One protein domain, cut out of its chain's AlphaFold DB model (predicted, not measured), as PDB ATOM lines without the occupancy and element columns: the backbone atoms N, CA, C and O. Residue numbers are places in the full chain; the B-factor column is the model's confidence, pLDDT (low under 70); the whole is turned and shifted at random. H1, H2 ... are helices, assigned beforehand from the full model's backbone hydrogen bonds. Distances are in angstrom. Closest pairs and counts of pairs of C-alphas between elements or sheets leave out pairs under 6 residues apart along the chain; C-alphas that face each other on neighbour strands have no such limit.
ATOM      1  N   GLY A  78      19.069 -32.111 -37.239       79.31
ATOM      2  CA  GLY A  78      19.853 -32.063 -38.475       79.31
ATOM      3  C   GLY A  78      21.019 -33.060 -38.542       79.31
ATOM      4  O   GLY A  78      21.819 -32.980 -39.470       79.31
ATOM      5  N   SER A  79      21.128 -34.006 -37.604       83.56
ATOM      6  CA  SER A  79      22.252 -34.950 -37.549       83.56
ATOM      7  C   SER A  79      22.027 -36.205 -38.401       83.56
ATOM      8  O   SER A  79      21.070 -36.948 -38.181       83.56
ATOM      9  N   TYR A  80      22.955 -36.488 -39.324       84.81
ATOM     10  CA  TYR A  80      22.982 -37.718 -40.137       84.81
ATOM     11  C   TYR A  80      23.399 -38.972 -39.363       84.81
ATOM     12  O   TYR A  80      23.243 -40.075 -39.876       84.81
ATOM     13  N   THR A  81      23.908 -38.817 -38.142       85.38
ATOM     14  CA  THR A  81      24.325 -39.926 -37.273       85.38
ATOM     15  C   THR A  81      23.367 -40.140 -36.104       85.38
ATOM     16  O   THR A  81      23.615 -40.997 -35.258       85.38
ATOM     17  N   ALA A  82      22.266 -39.381 -36.045       78.06
ATOM     18  CA  ALA A  82      21.244 -39.543 -35.021       78.06
ATOM     19  C   ALA A  82      20.592 -40.922 -35.134       78.06
ATOM     20  O   ALA A  82      19.761 -41.157 -36.008       78.06
ATOM     21  N   ALA A  83      20.954 -41.833 -34.242       80.12
ATOM     22  CA  ALA A  83      20.412 -43.179 -34.214       80.12
ATOM     23  C   ALA A  83      19.510 -43.367 -32.992       80.12
ATOM     24  O   ALA A  83      19.849 -42.978 -31.875       80.12
ATOM     25  N   ASN A  84      18.367 -43.998 -33.218       74.56
ATOM     26  CA  ASN A  84      17.480 -44.549 -32.207       74.56
ATOM     27  C   ASN A  84      17.172 -46.007 -32.592       74.56
ATOM     28  O   ASN A  84      17.458 -46.419 -33.714       74.56
ATOM     29  N   SER A  85      16.571 -46.801 -31.706       74.69
ATOM     30  CA  SER A  85      16.444 -48.260 -31.850       74.69
ATOM     31  C   SER A  85      15.888 -48.743 -33.196       74.69
ATOM     32  O   SER A  85      16.253 -49.823 -33.643       74.69
ATOM     33  N   ARG A  86      15.022 -47.959 -33.852       78.75
ATOM     34  CA  ARG A  86      14.465 -48.277 -35.181       78.75
ATOM     35  C   ARG A  86      14.894 -47.311 -36.289       78.75
ATOM     36  O   ARG A  86      14.774 -47.633 -37.468       78.75
ATOM     37  N   TYR A  87      15.374 -46.128 -35.925       83.88
ATOM     38  CA  TYR A  87      15.502 -45.008 -36.850       83.88
ATOM     39  C   TYR A  87      16.925 -44.489 -36.905       83.88
ATOM     40  O   TYR A  87      17.593 -44.389 -35.879       83.88
ATOM     41  N   TYR A  88      17.369 -44.105 -38.093       83.12
ATOM     42  CA  TYR A  88      18.697 -43.569 -38.307       83.12
ATOM     43  C   TYR A  88      18.658 -42.278 -39.113       83.12
ATOM     44  O   TYR A  88      17.907 -42.112 -40.077       83.12
ATOM     45  N   GLY A  89      19.533 -41.372 -38.709       85.56
ATOM     46  CA  GLY A  89      19.940 -40.239 -39.493       85.56
ATOM     47  C   GLY A  89      19.019 -39.032 -39.436       85.56
ATOM     48  O   GLY A  89      18.160 -38.885 -38.558       85.56
ATOM     49  N   LYS A  90      19.236 -38.128 -40.392       85.19
ATOM     50  CA  LYS A  90      18.741 -36.748 -40.337       85.19
ATOM     51  C   LYS A  90      17.215 -36.646 -40.319       85.19
ATOM     52  O   LYS A  90      16.658 -35.762 -39.679       85.19
ATOM     53  N   PHE A  91      16.549 -37.577 -40.990       84.44
ATOM     54  CA  PHE A  91      15.088 -37.625 -41.089       84.44
ATOM     55  C   PHE A  91      14.475 -38.778 -40.306       84.44
ATOM     56  O   PHE A  91      13.311 -39.101 -40.530       84.44
ATOM     57  N   GLN A  92      15.266 -39.408 -39.429       83.31
ATOM     58  CA  GLN A  92      14.829 -40.548 -38.628       83.31
ATOM     59  C   GLN A  92      14.204 -41.639 -39.516       83.31
ATOM     60  O   GLN A  92      13.075 -42.078 -39.311       83.31
ATOM     61  N   LEU A  93      14.955 -42.047 -40.541       81.38
ATOM     62  CA  LEU A  93      14.541 -43.045 -41.525       81.38
ATOM     63  C   LEU A  93      14.606 -44.436 -40.891       81.38
ATOM     64  O   LEU A  93      15.516 -44.700 -40.107       81.38
ATOM     65  N   ASP A  94      13.684 -45.341 -41.224       83.31
ATOM     66  CA  ASP A  94      13.811 -46.735 -40.775       83.31
ATOM     67  C   ASP A  94      15.104 -47.339 -41.339       83.31
ATOM     68  O   ASP A  94      15.384 -47.210 -42.534       83.31
ATOM     69  N   VAL A  95      15.896 -48.002 -40.497       80.69
ATOM     70  CA  VAL A  95      17.169 -48.611 -40.923       80.69
ATOM     71  C   VAL A  95      16.955 -49.607 -42.069       80.69
ATOM     72  O   VAL A  95      17.798 -49.717 -42.960       80.69
ATOM     73  N   SER A  96      15.795 -50.268 -42.109       81.12
ATOM     74  CA  SER A  96      15.421 -51.191 -43.184       81.12
ATOM     75  C   SER A  96      15.335 -50.492 -44.542       81.12
ATOM     76  O   SER A  96      15.666 -51.087 -45.563       81.12
ATOM     77  N   TYR A  97      14.950 -49.212 -44.572       75.56
ATOM     78  CA  TYR A  97      14.890 -48.439 -45.813       75.56
ATOM     79  C   TYR A  97      16.237 -48.039 -46.364       75.56
ATOM     80  O   TYR A  97      16.378 -47.856 -47.575       75.56
ATOM     81  N   LEU A  98      17.216 -47.927 -45.480       81.25
ATOM     82  CA  LEU A  98      18.574 -47.606 -45.859       81.25
ATOM     83  C   LEU A  98      19.286 -48.815 -46.475       81.25
ATOM     84  O   LEU A  98      20.331 -48.638 -47.085       81.25
ATOM     85  N   ASN A  99      18.718 -50.028 -46.387       81.56
ATOM     86  CA  ASN A  99      19.307 -51.265 -46.924       81.56
ATOM     87  C   ASN A  99      20.768 -51.483 -46.469       81.56
ATOM     88  O   ASN A  99      21.569 -52.082 -47.181       81.56
ATOM     89  N   GLY A 100      21.121 -50.973 -45.282       80.69
ATOM     90  CA  GLY A 100      22.484 -50.994 -44.742       80.69
ATOM     91  C   GLY A 100      23.398 -49.853 -45.210       80.69
ATOM     92  O   GLY A 100      24.474 -49.684 -44.643       80.69
ATOM     93  N   ASP A 101      22.981 -49.037 -46.179       86.31
ATOM     94  CA  ASP A 101      23.709 -47.848 -46.618       86.31
ATOM     95  C   ASP A 101      23.266 -46.616 -45.815       86.31
ATOM     96  O   ASP A 101      22.253 -45.974 -46.094       86.31
ATOM     97  N   LEU A 102      24.037 -46.291 -44.780       85.88
ATOM     98  CA  LEU A 102      23.769 -45.169 -43.880       85.88
ATOM     99  C   LEU A 102      24.361 -43.839 -44.377       85.88
ATOM    100  O   LEU A 102      24.391 -42.868 -43.614       85.88
ATOM    101  N   SER A 103      24.846 -43.781 -45.621       89.50
ATOM    102  CA  SER A 103      25.439 -42.573 -46.191       89.50
ATOM    103  C   SER A 103      24.450 -41.398 -46.198       89.50
ATOM    104  O   SER A 103      23.249 -41.600 -46.418       89.50
ATOM    105  N   PRO A 104      24.914 -40.157 -45.953       84.31
ATOM    106  CA  PRO A 104      24.075 -38.968 -46.071       84.31
ATOM    107  C   PRO A 104      23.328 -38.909 -47.406       84.31
ATOM    108  O   PRO A 104      22.150 -38.577 -47.432       84.31
ATOM    109  N   GLU A 105      23.971 -39.305 -48.501       87.06
ATOM    110  CA  GLU A 105      23.402 -39.314 -49.846       87.06
ATOM    111  C   GLU A 105      22.206 -40.270 -49.951       87.06
ATOM    112  O   GLU A 105      21.144 -39.877 -50.441       87.06
ATOM    113  N   ASN A 106      22.339 -41.501 -49.442       85.06
ATOM    114  CA  ASN A 106      21.236 -42.458 -49.430       85.06
ATOM    115  C   ASN A 106      20.110 -42.012 -48.486       85.06
ATOM    116  O   ASN A 106      18.929 -42.195 -48.798       85.06
ATOM    117  N   GLN A 107      20.454 -41.376 -47.361       86.50
ATOM    118  CA  GLN A 107      19.464 -40.788 -46.462       86.50
ATOM    119  C   GLN A 107      18.668 -39.672 -47.151       86.50
ATOM    120  O   GLN A 107      17.440 -39.681 -47.092       86.50
ATOM    121  N   GLU A 108      19.336 -38.739 -47.835       85.81
ATOM    122  CA  GLU A 108      18.677 -37.651 -48.565       85.81
ATOM    123  C   GLU A 108      17.752 -38.202 -49.657       85.81
ATOM    124  O   GLU A 108      16.582 -37.830 -49.694       85.81
ATOM    125  N   ALA A 109      18.242 -39.127 -50.488       85.62
ATOM    126  CA  ALA A 109      17.469 -39.704 -51.587       85.62
ATOM    127  C   ALA A 109      16.256 -40.507 -51.090       85.62
ATOM    128  O   ALA A 109      15.155 -40.413 -51.641       85.62
ATOM    129  N   THR A 110      16.441 -41.284 -50.021       85.00
ATOM    130  CA  THR A 110      15.372 -42.074 -49.402       85.00
ATOM    131  C   THR A 110      14.314 -41.169 -48.773       85.00
ATOM    132  O   THR A 110      13.117 -41.418 -48.943       85.00
ATOM    133  N   ALA A 111      14.739 -40.092 -48.110       83.94
ATOM    134  CA  ALA A 111      13.848 -39.087 -47.545       83.94
ATOM    135  C   ALA A 111      13.069 -38.330 -48.625       83.94
ATOM    136  O   ALA A 111      11.850 -38.198 -48.516       83.94
ATOM    137  N   ASP A 112      13.747 -37.882 -49.685       83.44
ATOM    138  CA  ASP A 112      13.134 -37.151 -50.796       83.44
ATOM    139  C   ASP A 112      12.064 -37.996 -51.482       83.44
ATOM    140  O   ASP A 112      10.928 -37.548 -51.645       83.44
ATOM    141  N   ARG A 113      12.383 -39.257 -51.802       83.19
ATOM    142  CA  ARG A 113      11.423 -40.193 -52.400       83.19
ATOM    143  C   ARG A 113      10.195 -40.377 -51.516       83.19
ATOM    144  O   ARG A 113       9.071 -40.392 -52.012       83.19
ATOM    145  N   TYR A 114      10.402 -40.532 -50.218       82.25
ATOM    146  CA  TYR A 114       9.310 -40.743 -49.283       82.25
ATOM    147  C   TYR A 114       8.420 -39.508 -49.139       82.25
ATOM    148  O   TYR A 114       7.195 -39.620 -49.182       82.25
ATOM    149  N   VAL A 115       9.017 -38.324 -48.991       81.94
ATOM    150  CA  VAL A 115       8.261 -37.076 -48.862       81.94
ATOM    151  C   VAL A 115       7.496 -36.780 -50.142       81.94
ATOM    152  O   VAL A 115       6.319 -36.432 -50.064       81.94
ATOM    153  N   ALA A 116       8.106 -37.016 -51.304       80.19
ATOM    154  CA  ALA A 116       7.427 -36.911 -52.587       80.19
ATOM    155  C   ALA A 116       6.218 -37.859 -52.678       80.19
ATOM    156  O   ALA A 116       5.141 -37.448 -53.098       80.19
ATOM    157  N   GLN A 117       6.345 -39.109 -52.223       78.00
ATOM    158  CA  GLN A 117       5.241 -40.077 -52.250       78.00
ATOM    159  C   GLN A 117       4.128 -39.763 -51.243       78.00
ATOM    160  O   GLN A 117       2.955 -40.002 -51.526       78.00
ATOM    161  N   ARG A 118       4.479 -39.267 -50.051       79.06
ATOM    162  CA  ARG A 118       3.528 -39.085 -48.945       79.06
ATOM    163  C   ARG A 118       2.871 -37.710 -48.930       79.06
ATOM    164  O   ARG A 118       1.682 -37.611 -48.641       79.06
ATOM    165  N   TYR A 119       3.654 -36.671 -49.189       79.94
ATOM    166  CA  TYR A 119       3.253 -35.270 -49.073       79.94
ATOM    167  C   TYR A 119       3.321 -34.527 -50.411       79.94
ATOM    168  O   TYR A 119       2.835 -33.403 -50.501       79.94
ATOM    169  N   GLY A 120       3.927 -35.116 -51.446       81.44
ATOM    170  CA  GLY A 120       4.184 -34.459 -52.728       81.44
ATOM    171  C   GLY A 120       5.441 -33.591 -52.699       81.44
ATOM    172  O   GLY A 120       6.294 -33.730 -53.568       81.44
ATOM    173  N   SER A 121       5.587 -32.737 -51.680       84.38
ATOM    174  CA  SER A 121       6.742 -31.845 -51.514       84.38
ATOM    175  C   SER A 121       7.125 -31.634 -50.050       84.38
ATOM    176  O   SER A 121       6.317 -31.808 -49.129       84.38
ATOM    177  N   TRP A 122       8.363 -31.191 -49.818       81.38
ATOM    178  CA  TRP A 122       8.832 -30.822 -48.477       81.38
ATOM    179  C   TRP A 122       8.043 -29.655 -47.888       81.38
ATOM    180  O   TRP A 122       7.776 -29.631 -46.686       81.38
ATOM    181  N   THR A 123       7.611 -28.708 -48.718       84.31
ATOM    182  CA  THR A 123       6.763 -27.594 -48.282       84.31
ATOM    183  C   THR A 123       5.392 -28.083 -47.811       84.31
ATOM    184  O   THR A 123       4.931 -27.655 -46.753       84.31
ATOM    185  N   ALA A 124       4.767 -29.025 -48.525       79.50
ATOM    186  CA  ALA A 124       3.512 -29.646 -48.100       79.50
ATOM    187  C   ALA A 124       3.685 -30.463 -46.811       79.50
ATOM    188  O   ALA A 124       2.851 -30.370 -45.909       79.50
ATOM    189  N   ALA A 125       4.807 -31.177 -46.672       79.69
ATOM    190  CA  ALA A 125       5.161 -31.843 -45.424       79.69
ATOM    191  C   ALA A 125       5.267 -30.827 -44.276       79.69
ATOM    192  O   ALA A 125       4.633 -31.001 -43.240       79.69
ATOM    193  N   LYS A 126       5.984 -29.713 -44.462       81.25
ATOM    194  CA  LYS A 126       6.117 -28.662 -43.439       81.25
ATOM    195  C   LYS A 126       4.768 -28.052 -43.058       81.25
ATOM    196  O   LYS A 126       4.522 -27.828 -41.876       81.25
ATOM    197  N   LEU A 127       3.889 -27.800 -44.025       78.94
ATOM    198  CA  LEU A 127       2.537 -27.302 -43.754       78.94
ATOM    199  C   LEU A 127       1.714 -28.316 -42.960       78.94
ATOM    200  O   LEU A 127       1.042 -27.944 -42.001       78.94
ATOM    201  N   PHE A 128       1.795 -29.600 -43.315       78.50
ATOM    202  CA  PHE A 128       1.166 -30.668 -42.547       78.50
ATOM    203  C   PHE A 128       1.687 -30.681 -41.106       78.50
ATOM    204  O   PHE A 128       0.895 -30.693 -40.168       78.50
ATOM    205  N   TRP A 129       2.998 -30.560 -40.912       74.44
ATOM    206  CA  TRP A 129       3.606 -30.419 -39.593       74.44
ATOM    207  C   TRP A 129       3.070 -29.220 -38.813       74.44
ATOM    208  O   TRP A 129       2.689 -29.370 -37.657       74.44
ATOM    209  N   GLN A 130       3.011 -28.036 -39.421       77.06
ATOM    210  CA  GLN A 130       2.511 -26.825 -38.766       77.06
ATOM    211  C   GLN A 130       1.039 -26.944 -38.358       77.06
ATOM    212  O   GLN A 130       0.676 -26.500 -37.274       77.06
ATOM    213  N   GLN A 131       0.212 -27.574 -39.194       72.50
ATOM    214  CA  GLN A 131      -1.211 -27.770 -38.909       72.50
ATOM    215  C   GLN A 131      -1.471 -28.866 -37.864       72.50
ATOM    216  O   GLN A 131      -2.416 -28.748 -37.092       72.50
TER     217      GLN A 131
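AT A GLANCE: This is residues 78 to 131 of the 135 residues of a protein of Lactobacillus reuteri (UniProt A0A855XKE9). The domain has the shape of a bracket: the long helix H2 is its bar, a looped stretch, residues 78 to 94, lies to one side of the half of H2 nearer its first residue, and H3 turns off to that same side at the far end of H2, making a corner. The short helix H1 follows the looped stretch and packs on H2 within that half. The printed part has 54 residues with three named helices, in the order H1, H2, H3, and no named strand; the class is all helix. It is compact, with a radius of gyration of the C-alphas of 11.4 A, yet elongated in outline, spanning 31 by 18 by 16 A.

IN THESE COORDINATES: The printed part begins at Gly 78, with its C-alpha at (19.853, -32.063, -38.475). Residues 78 to 94 hold no named element, but within them residues 87 to 88 pair with residues 93 to 94, antiparallel, as strands do. H1 is residues 95 to 98, four residues. H2, the longest helix, is residues 104 to 119 and measures 21.4 A from C-alpha 104 at (24.075, -38.968, -46.071) to C-alpha 119 at (3.253, -35.270, -49.073). H3 is residues 122 to 131, 14.2 A long, with C-alpha 131 at (-1.211, -27.770, -38.909).

HOW THE PARTS SIT: H1 and H2 touch, with 4 pairs of C-alphas within 8 A; the closest C-alphas are those of Leu 98 and Asn 106, 6.8 A apart. H2 touches H1 with residues 106 to 110 alone. H2 and H3 touch only at the corner by their link, and H2 does so with residues 112 to 119 alone; the closest C-alphas are those of Tyr 119 and Ala 125, 5.4 A apart. Their lines stand at a steep tilt of 62 degrees, and they run the same way. H1 and H3 are apart. In H2 and H3 every O i to N i+4 pair is within hydrogen-bond range, while H1 is too short for such a pair and has its one O i to N i+3 pair within range.

THE WHOLE: The two C-alphas farthest apart are those of Gly 100 and Gln 131, 33.7 A, and the first and last printed C-alphas, of Gly 78 and Gln 131, are 21.5 A apart. The printed part has no cut. The link from H1 to H2, of 5 residues, is tight, and so is that from H2 to H3, of 2 residues. The mean pLDDT of the printed part is 81.8, and no printed residue is under 70.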